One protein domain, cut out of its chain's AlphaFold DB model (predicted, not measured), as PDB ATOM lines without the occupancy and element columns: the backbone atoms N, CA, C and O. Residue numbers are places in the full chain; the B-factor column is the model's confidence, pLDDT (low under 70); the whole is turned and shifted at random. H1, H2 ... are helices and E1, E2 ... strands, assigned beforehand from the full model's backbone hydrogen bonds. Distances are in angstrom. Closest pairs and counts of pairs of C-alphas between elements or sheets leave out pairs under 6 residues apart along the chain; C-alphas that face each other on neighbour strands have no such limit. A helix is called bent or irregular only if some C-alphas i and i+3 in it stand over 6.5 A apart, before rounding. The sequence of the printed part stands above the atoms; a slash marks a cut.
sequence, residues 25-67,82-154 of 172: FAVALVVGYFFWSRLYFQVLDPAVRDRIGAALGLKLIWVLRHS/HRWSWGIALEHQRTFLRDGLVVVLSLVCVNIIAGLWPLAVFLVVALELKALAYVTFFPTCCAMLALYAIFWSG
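Overview. This is residues 25 to 67 and 82 to 154 of the 172 residues of an uncharacterized protein of Chloroflexi bacterium (UniProt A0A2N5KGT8). Two long bent helices, H1 and H2, run opposite ways along a slim body; at one end H1a, H2b and H3 make a three-helix bundle, and toward the other end a two-strand ribbon, E1 and E2, lies across the long axis, with E2 packed on H2a. The bundle is up and down, each helix or arm running against the one before it in the chain. The printed part has 116 residues, in the order H1, E1, E2, H2, H3; the class is mostly helix, and the sheet E1 - E2 is antiparallel. The whole is only just loose, close to compact, with a radius of gyration of the C-alphas of 16.5 A, and only just a rod of 54 by 27 by 21 A.

Arrangement. Start at H1, residues 25 to 56, assigned as one helix by its hydrogen bonds but bent: C-alphas 42 and 45 are 6.5 A apart, and its arms H1a, 25 to 42, and H1b, 45 to 56, stand at a steep tilt of 45 degrees. Next come E1, residues 60 to 66, and E2, residues 82 to 88, antiparallel neighbours at 144 degrees; look for N 63 and O 85 at 2.8 A and N 87 and O 61 at 2.8 A. The closest C-alphas of H1b and E1 are those of Gly 53 and Leu 60, 5.5 A. H2, residues 96 to 128, is also assigned as one helix by its hydrogen bonds but bent, with C-alphas 114 and 117 at 6.8 A; its arms are H2a, 96 to 114, and H2b, 117 to 128. The closest C-alphas of E2 and H2a, those of Trp 86 and Ser 106, are 5.4 A apart. H3, residues 134 to 152, touches H1a, the same way at a shallow tilt of 14 degrees, closest at the C-alphas of Val 30 and Met 144, 5.9 A. H2b and H3 are close but not clearly touching, closest at the C-alphas of Leu 119 and Met 144, 7.2 A. Every O i to N i+4 pair is within hydrogen-bond range in H1a, H1b and H2b; in H2a it is 14 of 15, in H3 13 of 15.

Along the chain. Find C-alpha 25 at (403.341, 65.669, 144.591); H1a runs 25.3 A from there, and H1b 16.1 A. E1 measures 18.0 A and E2 17.8 A. H2a runs 25.5 A from C-alpha 96 at (417.787, 39.020, 178.444), and H2b 16.5 A. H3 runs 27.2 A to C-alpha 152 at (404.616, 46.086, 160.368).

Size, cuts and confidence. The two C-alphas farthest apart, those of His 92 and Ala 133, are 54.0 A apart. Residues 68 to 81 are not printed, and C-alphas 67 and 82 are 6.7 A apart across this cut. Of the links printed whole, none is long. Mean pLDDT of the printed part is 83.9; residues 66 to 67, 82, 131, 152 and 154 are under 70.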
ATOM      1  N   PHE A  25     402.230  65.853 143.664       85.69
ATOM      2  CA  PHE A  25     403.341  65.669 144.591       85.69
ATOM      3  C   PHE A  25     402.976  64.699 145.724       85.69
ATOM      4  O   PHE A  25     403.692  63.726 145.949       85.69
ATOM      5  N   ALA A  26     401.826  64.899 146.375       87.00
ATOM      6  CA  ALA A  26     401.316  64.017 147.424       87.00
ATOM      7  C   ALA A  26     401.177  62.561 146.948       87.00
ATOM      8  O   ALA A  26     401.646  61.640 147.618       87.00
ATOM      9  N   VAL A  27     400.589  62.343 145.769       89.69
ATOM     10  CA  VAL A  27     400.455  61.002 145.180       89.69
ATOM     11  C   VAL A  27     401.826  60.395 144.893       89.69
ATOM     12  O   VAL A  27     402.070  59.250 145.276       89.69
ATOM     13  N   ALA A  28     402.736  61.150 144.271       89.88
ATOM     14  CA  ALA A  28     404.088  60.680 143.972       89.88
ATOM     15  C   ALA A  28     404.834  60.241 145.242       89.88
ATOM     16  O   ALA A  28     405.540  59.233 145.227       89.88
ATOM     17  N   LEU A  29     404.629  60.945 146.352       87.31
ATOM     18  CA  LEU A  29     405.232  60.615 147.640       87.31
ATOM     19  C   LEU A  29     404.631  59.378 148.284       87.31
ATOM     20  O   LEU A  29     405.381  58.524 148.745       87.31
ATOM     21  N   VAL A  30     403.305  59.249 148.297       89.38
ATOM     22  CA  VAL A  30     402.634  58.047 148.814       89.38
ATOM     23  C   VAL A  30     403.084  56.815 148.026       89.38
ATOM     24  O   VAL A  30     403.432  55.790 148.613       89.38
ATOM     25  N   VAL A  31     403.152  56.930 146.698       91.25
ATOM     26  CA  VAL A  31     403.644  55.873 145.807       91.25
ATOM     27  C   VAL A  31     405.126  55.582 146.058       91.25
ATOM     28  O   VAL A  31     405.509  54.422 146.212       91.25
ATOM     29  N   GLY A  32     405.965  56.613 146.164       90.62
ATOM     30  CA  GLY A  32     407.385  56.468 146.482       90.62
ATOM     31  C   GLY A  32     407.613  55.795 147.835       90.62
ATOM     32  O   GLY A  32     408.436  54.889 147.943       90.62
ATOM     33  N   TYR A  33     406.831  56.161 148.851       89.94
ATOM     34  CA  TYR A  33     406.877  55.561 150.181       89.94
ATOM     35  C   TYR A  33     406.420  54.101 150.177       89.94
ATOM     36  O   TYR A  33     407.011  53.263 150.861       89.94
ATOM     37  N   PHE A  34     405.406  53.770 149.374       89.88
ATOM     38  CA  PHE A  34     404.991  52.389 149.156       89.88
ATOM     39  C   PHE A  34     406.123  51.555 148.540       89.88
ATOM     40  O   PHE A  34     406.438  50.479 149.053       89.88
ATOM     41  N   PHE A  35     406.776  52.054 147.485       90.31
ATOM     42  CA  PHE A  35     407.906  51.363 146.859       90.31
ATOM     43  C   PHE A  35     409.121  51.268 147.778       90.31
ATOM     44  O   PHE A  35     409.744  50.210 147.830       90.31
ATOM     45  N   TRP A  36     409.427  52.321 148.538       90.69
ATOM     46  CA  TRP A  36     410.468  52.293 149.564       90.69
ATOM     47  C   TRP A  36     410.183  51.219 150.609       90.69
ATOM     48  O   TRP A  36     411.042  50.384 150.875       90.69
ATOM     49  N   SER A  37     408.965  51.197 151.154       87.75
ATOM     50  CA  SER A  37     408.554  50.188 152.131       87.75
ATOM     51  C   SER A  37     408.707  48.789 151.540       87.75
ATOM     52  O   SER A  37     409.332  47.918 152.141       87.75
ATOM     53  N   ARG A  38     408.230  48.581 150.309       87.94
ATOM     54  CA  ARG A  38     408.368  47.298 149.619       87.94
ATOM     55  C   ARG A  38     409.835  46.898 149.432       87.94
ATOM     56  O   ARG A  38     410.185  45.770 149.764       87.94
ATOM     57  N   LEU A  39     410.683  47.802 148.946       90.12
ATOM     58  CA  LEU A  39     412.119  47.569 148.766       90.12
ATOM     59  C   LEU A  39     412.794  47.235 150.098       90.12
ATOM     60  O   LEU A  39     413.560  46.273 150.180       90.12
ATOM     61  N   TYR A  40     412.485  48.004 151.141       89.38
ATOM     62  CA  TYR A  40     413.031  47.787 152.466       89.38
ATOM     63  C   TYR A  40     412.671  46.393 152.964       89.38
ATOM     64  O   TYR A  40     413.562  45.595 153.222       89.38
ATOM     65  N   PHE A  41     411.385  46.064 153.046       85.62
ATOM     66  CA  PHE A  41     410.953  44.798 153.630       85.62
ATOM     67  C   PHE A  41     411.319  43.580 152.766       85.62
ATOM     68  O   PHE A  41     411.650  42.534 153.314       85.62
ATOM     69  N   GLN A  42     411.299  43.684 151.433       85.56
ATOM     70  CA  GLN A  42     411.576  42.535 150.560       85.56
ATOM     71  C   GLN A  42     413.067  42.280 150.335       85.56
ATOM     72  O   GLN A  42     413.458  41.128 150.166       85.56
ATOM     73  N   VAL A  43     413.889  43.331 150.301       88.25
ATOM     74  CA  VAL A  43     415.291  43.226 149.872       88.25
ATOM     75  C   VAL A  43     416.245  43.608 150.994       88.25
ATOM     76  O   VAL A  43     417.167  42.853 151.302       88.25
ATOM     77  N   LEU A  44     416.037  44.768 151.620       89.50
ATOM     78  CA  LEU A  44     416.986  45.282 152.610       89.50
ATOM     79  C   LEU A  44     416.863  44.562 153.951       89.50
ATOM     80  O   LEU A  44     417.877  44.212 154.536       89.50
ATOM     81  N   ASP A  45     415.651  44.316 154.433       89.94
ATOM     82  CA  ASP A  45     415.390  43.715 155.737       89.94
ATOM     83  C   ASP A  45     416.007  42.311 155.868       89.94
ATOM     84  O   ASP A  45     416.728  42.109 156.845       89.94
ATOM     85  N   PRO A  46     415.850  41.368 154.913       88.69
ATOM     86  CA  PRO A  46     416.570  40.095 154.960       88.69
ATOM     87  C   PRO A  46     418.090  40.287 155.002       88.69
ATOM     88  O   PRO A  46     418.755  39.765 155.891       88.69
ATOM     89  N   ALA A  47     418.642  41.120 154.113       91.00
ATOM     90  CA  ALA A  47     420.084  41.346 154.039       91.00
ATOM     91  C   ALA A  47     420.654  42.000 155.311       91.00
ATOM     92  O   ALA A  47     421.751  41.659 155.758       91.00
ATOM     93  N   VAL A  48     419.925  42.946 155.905       91.19
ATOM     94  CA  VAL A  48     420.307  43.619 157.151       91.19
ATOM     95  C   VAL A  48     420.195  42.647 158.324       91.19
ATOM     96  O   VAL A  48     421.132  42.570 159.120       91.19
ATOM     97  N   ARG A  49     419.108  41.869 158.415       90.44
ATOM     98  CA  ARG A  49     418.944  40.828 159.441       90.44
ATOM     99  C   ARG A  49     420.054  39.792 159.378       90.44
ATOM    100  O   ARG A  49     420.619  39.474 160.420       90.44
ATOM    101  N   ASP A  50     420.401  39.316 158.188       90.38
ATOM    102  CA  ASP A  50     421.446  38.309 158.002       90.38
ATOM    103  C   ASP A  50     422.827  38.861 158.366       90.38
ATOM    104  O   ASP A  50     423.588  38.205 159.074       90.38
ATOM    105  N   ARG A  51     423.145  40.098 157.957       93.12
ATOM    106  CA  ARG A  51     424.422  40.747 158.304       93.12
ATOM    107  C   ARG A  51     424.552  41.014 159.801       93.12
ATOM    108  O   ARG A  51     425.596  40.721 160.380       93.12
ATOM    109  N   ILE A  52     423.511  41.559 160.429       92.94
ATOM    110  CA  ILE A  52     423.497  41.814 161.876       92.94
ATOM    111  C   ILE A  52     423.529  40.486 162.637       92.94
ATOM    112  O   ILE A  52     424.280  40.348 163.600       92.94
ATOM    113  N   GLY A  53     422.755  39.498 162.191       90.44
ATOM    114  CA  GLY A  53     422.753  38.156 162.753       90.44
ATOM    115  C   GLY A  53     424.140  37.524 162.711       90.44
ATOM    116  O   GLY A  53     424.655  37.114 163.749       90.44
ATOM    117  N   ALA A  54     424.801  37.546 161.552       92.62
ATOM    118  CA  ALA A  54     426.166  37.051 161.396       92.62
ATOM    119  C   ALA A  54     427.160  37.780 162.316       92.62
ATOM    120  O   ALA A  54     427.959  37.125 162.982       92.62
ATOM    121  N   ALA A  55     427.073  39.110 162.417       93.50
ATOM    122  CA  ALA A  55     427.937  39.904 163.293       93.50
ATOM    123  C   ALA A  55     427.749  39.577 164.786       93.50
ATOM    124  O   ALA A  55     428.696  39.663 165.563       93.50
ATOM    125  N   LEU A  56     426.536  39.189 165.189       89.81
ATOM    126  CA  LEU A  56     426.211  38.819 166.570       89.81
ATOM    127  C   LEU A  56     426.330  37.308 166.841       89.81
ATOM    128  O   LEU A  56     426.155  36.885 167.984       89.81
ATOM    129  N   GLY A  57     426.599  36.491 165.817       90.69
ATOM    130  CA  GLY A  57     426.551  35.027 165.908       90.69
ATOM    131  C   GLY A  57     425.143  34.479 166.184       90.69
ATOM    132  O   GLY A  57     425.001  33.441 166.831       90.69
ATOM    133  N   LEU A  58     424.102  35.189 165.743       88.62
ATOM    134  CA  LEU A  58     422.691  34.883 165.985       88.62
ATOM    135  C   LEU A  58     421.942  34.691 164.665       88.62
ATOM    136  O   LEU A  58     422.176  35.394 163.687       88.62
ATOM    137  N   LYS A  59     420.947  33.803 164.661       88.50
ATOM    138  CA  LYS A  59     419.962  33.745 163.574       88.50
ATOM    139  C   LYS A  59     418.764  34.622 163.931       88.50
ATOM    140  O   LYS A  59     418.010  34.286 164.848       88.50
ATOM    141  N   LEU A  60     418.600  35.738 163.221       85.56
ATOM    142  CA  LEU A  60     417.492  36.675 163.419       85.56
ATOM    143  C   LEU A  60     416.306  36.312 162.524       85.56
ATOM    144  O   LEU A  60     416.453  36.127 161.319       85.56
ATOM    145  N   ILE A  61     415.115  36.239 163.107       85.88
ATOM    146  CA  ILE A  61     413.864  35.929 162.406       85.88
ATOM    147  C   ILE A  61     412.783  36.945 162.764       85.88
ATOM    148  O   ILE A  61     412.900  37.675 163.750       85.88
ATOM    149  N   TRP A  62     411.719  36.987 161.970       85.38
ATOM    150  CA  TRP A  62     410.507  37.702 162.348       85.38
ATOM    151  C   TRP A  62     409.756  36.911 163.419       85.38
ATOM    152  O   TRP A  62     409.530  35.713 163.280       85.38
ATOM    153  N   VAL A  63     409.376  37.592 164.496       80.12
ATOM    154  CA  VAL A  63     408.595  37.033 165.599       80.12
ATOM    155  C   VAL A  63     407.398  37.934 165.853       80.12
ATOM    156  O   VAL A  63     407.531  39.159 165.978       80.12
ATOM    157  N   LEU A  64     406.227  37.314 165.962       78.88
ATOM    158  CA  LEU A  64     405.006  37.986 166.369       78.88
ATOM    159  C   LEU A  64     405.028  38.200 167.884       78.88
ATOM    160  O   LEU A  64     404.920  37.252 168.665       78.88
ATOM    161  N   ARG A  65     405.178  39.454 168.308       71.81
ATOM    162  CA  ARG A  65     405.074  39.832 169.717       71.81
ATOM    163  C   ARG A  65     403.657  40.296 170.017       71.81
ATOM    164  O   ARG A  65     403.050  41.049 169.256       71.81
ATOM    165  N   HIS A  66     403.162  39.848 171.161       66.75
ATOM    166  CA  HIS A  66     401.923  40.328 171.748       66.75
ATOM    167  C   HIS A  66     402.291  41.489 172.669       66.75
ATOM    168  O   HIS A  66     403.095  41.297 173.585       66.75
ATOM    169  N   SER A  67     401.762  42.689 172.427       54.16
ATOM    170  CA  SER A  67     401.826  43.718 173.468       54.16
ATOM    171  C   SER A  67     400.791  43.411 174.550       54.16
ATOM    172  O   SER A  67     399.776  42.761 174.286       54.16
ATOM    173  N   HIS A  82     398.921  42.877 167.741       66.81
ATOM    174  CA  HIS A  82     399.951  41.988 167.227       66.81
ATOM    175  C   HIS A  82     400.981  42.811 166.457       66.81
ATOM    176  O   HIS A  82     400.637  43.524 165.512       66.81
ATOM    177  N   ARG A  83     402.250  42.714 166.856       74.25
ATOM    178  CA  ARG A  83     403.348  43.429 166.202       74.25
ATOM    179  C   ARG A  83     404.432  42.462 165.774       74.25
ATOM    180  O   ARG A  83     404.977  41.731 166.602       74.25
ATOM    181  N   TRP A  84     404.796  42.513 164.500       80.25
ATOM    182  CA  TRP A  84     405.993  41.836 164.027       80.25
ATOM    183  C   TRP A  84     407.234  42.624 164.433       80.25
ATOM    184  O   TRP A  84     407.292  43.851 164.338       80.25
ATOM    185  N   SER A  85     408.232  41.904 164.924       84.44
ATOM    186  CA  SER A  85     409.542  42.445 165.285       84.44
ATOM    187  C   SER A  85     410.607  41.385 165.055       84.44
ATOM    188  O   SER A  85     410.282  40.210 164.886       84.44
ATOM    189  N   TRP A  86     411.876  41.770 165.072       87.38
ATOM    190  CA  TRP A  86     412.940  40.778 165.040       87.38
ATOM    191  C   TRP A  86     413.031  40.027 166.377       87.38
ATOM    192  O   TRP A  86     412.749  40.555 167.464       87.38
ATOM    193  N   GLY A  87     413.443  38.771 166.294       85.69
ATOM    194  CA  GLY A  87     413.731  37.910 167.430       85.69
ATOM    195  C   GLY A  87     414.815  36.893 167.096       85.69
ATOM    196  O   GLY A  87     415.214  36.739 165.942       85.69
ATOM    197  N   ILE A  88     415.308  36.218 168.127       84.50
ATOM    198  CA  ILE A  88     416.345  35.193 168.013       84.50
ATOM    199  C   ILE A  88     415.669  33.846 167.747       84.50
ATOM    200  O   ILE A  88     414.749  33.467 168.472       84.50
ATOM    201  N   ALA A  89     416.121  33.123 166.723       84.19
ATOM    202  CA  ALA A  89     415.507  31.858 166.316       84.19
ATOM    203  C   ALA A  89     415.759  30.702 167.297       84.19
ATOM    204  O   ALA A  89     414.917  29.824 167.444       84.19
ATOM    205  N   LEU A  90     416.933  30.677 167.935       79.69
ATOM    206  CA  LEU A  90     417.381  29.574 168.783       79.69
ATOM    207  C   LEU A  90     417.197  29.918 170.260       79.69
ATOM    208  O   LEU A  90     417.843  30.830 170.771       79.69
ATOM    209  N   GLU A  91     416.361  29.153 170.961       77.81
ATOM    210  CA  GLU A  91     416.002  29.417 172.359       77.81
ATOM    211  C   GLU A  91     417.206  29.394 173.310       77.81
ATOM    212  O   GLU A  91     417.364  30.304 174.115       77.81
ATOM    213  N   HIS A  92     418.134  28.451 173.138       79.00
ATOM    214  CA  HIS A  92     419.354  28.364 173.951       79.00
ATOM    215  C   HIS A  92     420.316  29.556 173.773       79.00
ATOM    216  O   HIS A  92     421.232  29.733 174.573       79.00
ATOM    217  N   GLN A  93     420.145  30.371 172.725       79.00
ATOM    218  CA  GLN A  93     420.934  31.590 172.507       79.00
ATOM    219  C   GLN A  93     420.264  32.842 173.089       79.00
ATOM    220  O   GLN A  93     420.896  33.909 173.096       79.00
ATOM    221  N   ARG A  94     419.009  32.731 173.553       77.56
ATOM    222  CA  ARG A  94     418.236  33.838 174.118       77.56
ATOM    223  C   ARG A  94     418.717  34.131 175.528       77.56
ATOM    224  O   ARG A  94     418.596  33.326 176.442       77.56
ATOM    225  N   THR A  95     419.252  35.327 175.698       82.69
ATOM    226  CA  THR A  95     419.517  35.919 177.006       82.69
ATOM    227  C   THR A  95     418.808  37.261 177.062       82.69
ATOM    228  O   THR A  95     418.596  37.886 176.022       82.69
ATOM    229  N   PHE A  96     418.472  37.735 178.263       78.38
ATOM    230  CA  PHE A  96     417.787  39.020 178.444       78.38
ATOM    231  C   PHE A  96     418.487  40.172 177.701       78.38
ATOM    232  O   PHE A  96     417.841  40.955 177.008       78.38
ATOM    233  N   LEU A  97     419.823  40.224 177.771       83.50
ATOM    234  CA  LEU A  97     420.626  41.233 177.078       83.50
ATOM    235  C   LEU A  97     420.545  41.110 175.551       83.50
ATOM    236  O   LEU A  97     420.387  42.118 174.864       83.50
ATOM    237  N   ARG A  98     420.636  39.890 175.007       82.88
ATOM    238  CA  ARG A  98     420.574  39.660 173.554       82.88
ATOM    239  C   ARG A  98     419.182  39.931 172.998       82.88
ATOM    240  O   ARG A  98     419.065  40.580 171.964       82.88
ATOM    241  N   ASP A  99     418.137  39.497 173.698       81.19
ATOM    242  CA  ASP A  99     416.757  39.793 173.310       81.19
ATOM    243  C   ASP A  99     416.478  41.302 173.379       81.19
ATOM    244  O   ASP A  99     415.886  41.849 172.448       81.19
ATOM    245  N   GLY A 100     416.954  41.991 174.423       81.81
ATOM    246  CA  GLY A 100     416.861  43.449 174.534       81.81
ATOM    247  C   GLY A 100     417.561  44.170 173.380       81.81
ATOM    248  O   GLY A 100     416.965  45.037 172.741       81.81
ATOM    249  N   LEU A 101     418.787  43.759 173.043       88.69
ATOM    250  CA  LEU A 101     419.539  44.311 171.915       88.69
ATOM    251  C   LEU A 101     418.802  44.111 170.583       88.69
ATOM    252  O   LEU A 101     418.663  45.060 169.811       88.69
ATOM    253  N   VAL A 102     418.291  42.906 170.315       86.88
ATOM    254  CA  VAL A 102     417.545  42.609 169.079       86.88
ATOM    255  C   VAL A 102     416.252  43.423 168.995       86.88
ATOM    256  O   VAL A 102     415.895  43.884 167.910       86.88
ATOM    257  N   VAL A 103     415.571  43.667 170.119       85.81
ATOM    258  CA  VAL A 103     414.397  44.556 170.163       85.81
ATOM    259  C   VAL A 103     414.774  45.989 169.796       85.81
ATOM    260  O   VAL A 103     414.085  46.599 168.979       85.81
ATOM    261  N   VAL A 104     415.868  46.518 170.349       87.62
ATOM    262  CA  VAL A 104     416.351  47.870 170.021       87.62
ATOM    263  C   VAL A 104     416.740  47.964 168.546       87.62
ATOM    264  O   VAL A 104     416.322  48.896 167.863       87.62
ATOM    265  N   LEU A 105     417.462  46.973 168.021       90.81
ATOM    266  CA  LEU A 105     417.830  46.919 166.603       90.81
ATOM    267  C   LEU A 105     416.594  46.841 165.703       90.81
ATOM    268  O   LEU A 105     416.511  47.566 164.717       90.81
ATOM    269  N   SER A 106     415.592  46.043 166.075       88.00
ATOM    270  CA  SER A 106     414.317  45.995 165.358       88.00
ATOM    271  C   SER A 106     413.591  47.343 165.397       88.00
ATOM    272  O   SER A 106     413.043  47.775 164.385       88.00
ATOM    273  N   LEU A 107     413.604  48.048 166.533       87.88
ATOM    274  CA  LEU A 107     413.017  49.381 166.638       87.88
ATOM    275  C   LEU A 107     413.705  50.357 165.676       87.88
ATOM    276  O   LEU A 107     413.027  51.023 164.896       87.88
ATOM    277  N   VAL A 108     415.036  50.397 165.685       90.62
ATOM    278  CA  VAL A 108     415.817  51.304 164.836       90.62
ATOM    279  C   VAL A 108     415.654  50.955 163.358       90.62
ATOM    280  O   VAL A 108     415.263  51.803 162.562       90.62
ATOM    281  N   CYS A 109     415.900  49.707 162.973       89.25
ATOM    282  CA  CYS A 109     415.865  49.301 161.573       89.25
ATOM    283  C   CYS A 109     414.443  49.367 161.001       89.25
ATOM    284  O   CYS A 109     414.206  50.027 159.991       89.25
ATOM    285  N   VAL A 110     413.472  48.757 161.673       86.00
ATOM    286  CA  VAL A 110     412.119  48.632 161.122       86.00
ATOM    287  C   VAL A 110     411.319  49.914 161.330       86.00
ATOM    288  O   VAL A 110     410.690  50.407 160.403       86.00
ATOM    289  N   ASN A 111     411.337  50.489 162.535       84.19
ATOM    290  CA  ASN A 111     410.418  51.587 162.854       84.19
ATOM    291  C   ASN A 111     410.979  52.948 162.528       84.19
ATOM    292  O   ASN A 111     410.237  53.806 162.055       84.19
ATOM    293  N   ILE A 112     412.276  53.139 162.746       87.62
ATOM    294  CA  ILE A 112     412.914  54.401 162.410       87.62
ATOM    295  C   ILE A 112     413.288  54.386 160.931       87.62
ATOM    296  O   ILE A 112     412.716  55.160 160.177       87.62
ATOM    297  N   ILE A 113     414.167  53.489 160.483       88.06
ATOM    298  CA  ILE A 113     414.722  53.552 159.120       88.06
ATOM    299  C   ILE A 113     413.676  53.218 158.046       88.06
ATOM    300  O   ILE A 113     413.572  53.947 157.059       88.06
ATOM    301  N   ALA A 114     412.891  52.149 158.210       84.88
ATOM    302  CA  ALA A 114     411.873  51.812 157.210       84.88
ATOM    303  C   ALA A 114     410.651  52.740 157.282       84.88
ATOM    304  O   ALA A 114     410.100  53.108 156.247       84.88
ATOM    305  N   GLY A 115     410.236  53.102 158.501       84.81
ATOM    306  CA  GLY A 115     408.976  53.791 158.770       84.81
ATOM    307  C   GLY A 115     409.085  55.307 158.894       84.81
ATOM    308  O   GLY A 115     408.706  56.052 157.986       84.81
ATOM    309  N   LEU A 116     409.540  55.766 160.059       85.88
ATOM    310  CA  LEU A 116     409.461  57.167 160.476       85.88
ATOM    311  C   LEU A 116     410.464  58.076 159.764       85.88
ATOM    312  O   LEU A 116     410.165  59.243 159.547       85.88
ATOM    313  N   TRP A 117     411.636  57.568 159.391       88.50
ATOM    314  CA  TRP A 117     412.688  58.363 158.763       88.50
ATOM    315  C   TRP A 117     412.273  58.908 157.390       88.50
ATOM    316  O   TRP A 117     412.348  60.121 157.208       88.50
ATOM    317  N   PRO A 118     411.770  58.100 156.433       85.44
ATOM    318  CA  PRO A 118     411.318  58.643 155.157       85.44
ATOM    319  C   PRO A 118     410.130  59.595 155.319       85.44
ATOM    320  O   PRO A 118     410.035  60.576 154.585       85.44
ATOM    321  N   LEU A 119     409.257  59.350 156.307       86.44
ATOM    322  CA  LEU A 119     408.190  60.285 156.657       86.44
ATOM    323  C   LEU A 119     408.771  61.615 157.161       86.44
ATOM    324  O   LEU A 119     408.360  62.664 156.686       86.44
ATOM    325  N   ALA A 120     409.751  61.587 158.065       86.44
ATOM    326  CA  ALA A 120     410.400  62.782 158.600       86.44
ATOM    327  C   ALA A 120     411.147  63.577 157.521       86.44
ATOM    328  O   ALA A 120     410.995  64.794 157.446       86.44
ATOM    329  N   VAL A 121     411.900  62.902 156.646       86.38
ATOM    330  CA  VAL A 121     412.566  63.543 155.501       86.38
ATOM    331  C   VAL A 121     411.536  64.213 154.597       86.38
ATOM    332  O   VAL A 121     411.719  65.363 154.205       86.38
ATOM    333  N   PHE A 122     410.423  63.532 154.315       82.00
ATOM    334  CA  PHE A 122     409.328  64.119 153.554       82.00
ATOM    335  C   PHE A 122     408.729  65.350 154.253       82.00
ATOM    336  O   PHE A 122     408.567  66.379 153.603       82.00
ATOM    337  N   LEU A 123     408.445  65.274 155.558       81.31
ATOM    338  CA  LEU A 123     407.909  66.395 156.335       81.31
ATOM    339  C   LEU A 123     408.823  67.621 156.232       81.31
ATOM    340  O   LEU A 123     408.341  68.713 155.942       81.31
ATOM    341  N   VAL A 124     410.134  67.434 156.408       84.56
ATOM    342  CA  VAL A 124     411.120  68.519 156.294       84.56
ATOM    343  C   VAL A 124     411.112  69.105 154.882       84.56
ATOM    344  O   VAL A 124     410.941  70.308 154.728       84.56
ATOM    345  N   VAL A 125     411.211  68.272 153.843       80.75
ATOM    346  CA  VAL A 125     411.228  68.743 152.446       80.75
ATOM    347  C   VAL A 125     409.933  69.476 152.076       80.75
ATOM    348  O   VAL A 125     409.979  70.514 151.420       80.75
ATOM    349  N   ALA A 126     408.774  68.974 152.504       77.69
ATOM    350  CA  ALA A 126     407.484  69.597 152.222       77.69
ATOM    351  C   ALA A 126     407.331  70.967 152.901       77.69
ATOM    352  O   ALA A 126     406.784  71.886 152.283       77.69
ATOM    353  N   LEU A 127     407.826  71.100 154.139       76.44
ATOM    354  CA  LEU A 127     407.827  72.357 154.889       76.44
ATOM    355  C   LEU A 127     408.794  73.378 154.279       76.44
ATOM    356  O   LEU A 127     408.391  74.514 154.030       76.44
ATOM    357  N   GLU A 128     410.027  72.967 153.975       79.62
ATOM    358  CA  GLU A 128     411.052  73.830 153.364       79.62
ATOM    359  C   GLU A 128     410.606  74.365 151.997       79.62
ATOM    360  O   GLU A 128     410.724  75.554 151.704       79.62
ATOM    361  N   LEU A 129     410.020  73.502 151.164       76.38
ATOM    362  CA  LEU A 129     409.566  73.882 149.825       76.38
ATOM    363  C   LEU A 129     408.215  74.609 149.820       76.38
ATOM    364  O   LEU A 129     407.762  75.021 148.750       76.38
ATOM    365  N   LYS A 130     407.537  74.729 150.976       73.69
ATOM    366  CA  LYS A 130     406.141  75.206 151.083       73.69
ATOM    367  C   LYS A 130     405.235  74.551 150.029       73.69
ATOM    368  O   LYS A 130     404.360  75.191 149.436       73.69
ATOM    369  N   ALA A 131     405.515  73.276 149.753       69.44
ATOM    370  CA  ALA A 131     405.031  72.580 148.568       69.44
ATOM    371  C   ALA A 131     403.596  72.077 148.724       69.44
ATOM    372  O   ALA A 131     402.951  71.809 147.713       69.44
ATOM    373  N   LEU A 132     403.114  71.936 149.962       70.81
ATOM    374  CA  LEU A 132     401.794  71.417 150.299       70.81
ATOM    375  C   LEU A 132     401.089  72.362 151.269       70.81
ATOM    376  O   LEU A 132     401.662  72.767 152.278       70.81
ATOM    377  N   ALA A 133     399.829  72.671 150.977       76.94
ATOM    378  CA  ALA A 133     398.937  73.303 151.934       76.94
ATOM    379  C   ALA A 133     398.530  72.287 153.013       76.94
ATOM    380  O   ALA A 133     398.568  71.074 152.790       76.94
ATOM    381  N   TYR A 134     398.061  72.755 154.169       77.12
ATOM    382  CA  TYR A 134     397.645  71.869 155.266       77.12
ATOM    383  C   TYR A 134     396.588  70.838 154.839       77.12
ATOM    384  O   TYR A 134     396.647  69.679 155.258       77.12
ATOM    385  N   VAL A 135     395.671  71.235 153.950       79.56
ATOM    386  CA  VAL A 135     394.602  70.374 153.414       79.56
ATOM    387  C   VAL A 135     395.143  69.152 152.664       79.56
ATOM    388  O   VAL A 135     394.523  68.095 152.709       79.56
ATOM    389  N   THR A 136     396.292  69.258 151.995       80.88
ATOM    390  CA  THR A 136     396.917  68.134 151.272       80.88
ATOM    391  C   THR A 136     397.979  67.436 152.118       80.88
ATOM    392  O   THR A 136     398.120  66.212 152.067       80.88
ATOM    393  N   PHE A 137     398.677  68.187 152.964       82.06
ATOM    394  CA  PHE A 137     399.730  67.695 153.843       82.06
ATOM    395  C   PHE A 137     399.243  66.642 154.850       82.06
ATOM    396  O   PHE A 137     399.805  65.544 154.912       82.06
ATOM    397  N   PHE A 138     398.180  66.934 155.610       83.81
ATOM    398  CA  PHE A 138     397.695  66.024 156.656       83.81
ATOM    399  C   PHE A 138     397.208  64.675 156.104       83.81
ATOM    400  O   PHE A 138     397.685  63.643 156.586       83.81
ATOM    401  N   PRO A 139     396.339  64.626 155.072       86.94
ATOM    402  CA  PRO A 139     395.933  63.358 154.467       86.94
ATOM    403  C   PRO A 139     397.112  62.542 153.931       86.94
ATOM    404  O   PRO A 139     397.126  61.321 154.086       86.94
ATOM    405  N   THR A 140     398.122  63.203 153.358       86.38
ATOM    406  CA  THR A 140     399.335  62.540 152.853       86.38
ATOM    407  C   THR A 140     400.099  61.849 153.982       86.38
ATOM    408  O   THR A 140     400.447  60.674 153.866       86.38
ATOM    409  N   CYS A 141     400.289  62.535 155.113       86.50
ATOM    410  CA  CYS A 141     400.948  61.962 156.288       86.50
ATOM    411  C   CYS A 141     400.172  60.761 156.847       86.50
ATOM    412  O   CYS A 141     400.762  59.715 157.122       86.50
ATOM    413  N   CYS A 142     398.845  60.878 156.960       88.69
ATOM    414  CA  CYS A 142     397.984  59.776 157.395       88.69
ATOM    415  C   CYS A 142     398.074  58.570 156.451       88.69
ATOM    416  O   CYS A 142     398.167  57.435 156.918       88.69
ATOM    417  N   ALA A 143     398.098  58.798 155.135       87.69
ATOM    418  CA  ALA A 143     398.244  57.736 154.143       87.69
ATOM    419  C   ALA A 143     399.596  57.017 154.269       87.69
ATOM    420  O   ALA A 143     399.637  55.788 154.264       87.69
ATOM    421  N   MET A 144     400.694  57.755 154.447       88.25
ATOM    422  CA  MET A 144     402.025  57.167 154.650       88.25
ATOM    423  C   MET A 144     402.103  56.358 155.953       88.25
ATOM    424  O   MET A 144     402.615  55.238 155.947       88.25
ATOM    425  N   LEU A 145     401.537  56.866 157.053       85.75
ATOM    426  CA  LEU A 145     401.454  56.131 158.322       85.75
ATOM    427  C   LEU A 145     400.619  54.851 158.192       85.75
ATOM    428  O   LEU A 145     401.021  53.802 158.698       85.75
ATOM    429  N   ALA A 146     399.487  54.910 157.487       85.25
ATOM    430  CA  ALA A 146     398.654  53.741 157.221       85.25
ATOM    431  C   ALA A 146     399.382  52.709 156.344       85.25
ATOM    432  O   ALA A 146     399.326  51.513 156.631       85.25
ATOM    433  N   LEU A 147     400.114  53.155 155.316       83.88
ATOM    434  CA  LEU A 147     400.951  52.278 154.494       83.88
ATOM    435  C   LEU A 147     402.019  51.588 155.336       83.88
ATOM    436  O   LEU A 147     402.130  50.366 155.282       83.88
ATOM    437  N   TYR A 148     402.745  52.341 156.161       81.56
ATOM    438  CA  TYR A 148     403.713  51.771 157.095       81.56
ATOM    439  C   TYR A 148     403.063  50.722 158.006       81.56
ATOM    440  O   TYR A 148     403.598  49.621 158.172       81.56
ATOM    441  N   ALA A 149     401.866  51.022 158.526       79.25
ATOM    442  CA  ALA A 149     401.088  50.118 159.367       79.25
ATOM    443  C   ALA A 149     400.792  48.764 158.728       79.25
ATOM    444  O   ALA A 149     400.849  47.735 159.406       79.25
ATOM    445  N   ILE A 150     400.547  48.729 157.422       78.69
ATOM    446  CA  ILE A 150     400.285  47.486 156.691       78.69
ATOM    447  C   ILE A 150     401.511  46.557 156.696       78.69
ATOM    448  O   ILE A 150     401.351  45.341 156.829       78.69
ATOM    449  N   PHE A 151     402.724  47.107 156.603       71.88
ATOM    450  CA  PHE A 151     403.950  46.305 156.569       71.88
ATOM    451  C   PHE A 151     404.350  45.773 157.952       71.88
ATOM    452  O   PHE A 151     404.704  44.601 158.066       71.88
ATOM    453  N   TRP A 152     404.240  46.568 159.025       69.69
ATOM    454  CA  TRP A 152     404.616  46.086 160.368       69.69
ATOM    455  C   TRP A 152     403.527  45.252 161.065       69.69
ATOM    456  O   TRP A 152     403.842  44.438 161.937       69.69
ATOM    457  N   SER A 153     402.256  45.395 160.667       70.44
ATOM    458  CA  SER A 153     401.163  44.510 161.117       70.44
ATOM    459  C   SER A 153     401.184  43.129 160.446       70.44
ATOM    460  O   SER A 153     400.460  42.231 160.872       70.44
ATOM    461  N   GLY A 154     402.024  42.929 159.422       60.00
ATOM    462  CA  GLY A 154     402.163  41.652 158.714       60.00
ATOM    463  C   GLY A 154     401.024  41.340 157.741       60.00
ATOM    464  O   GLY A 154     400.890  40.197 157.311       60.00
TER     465      GLY A 154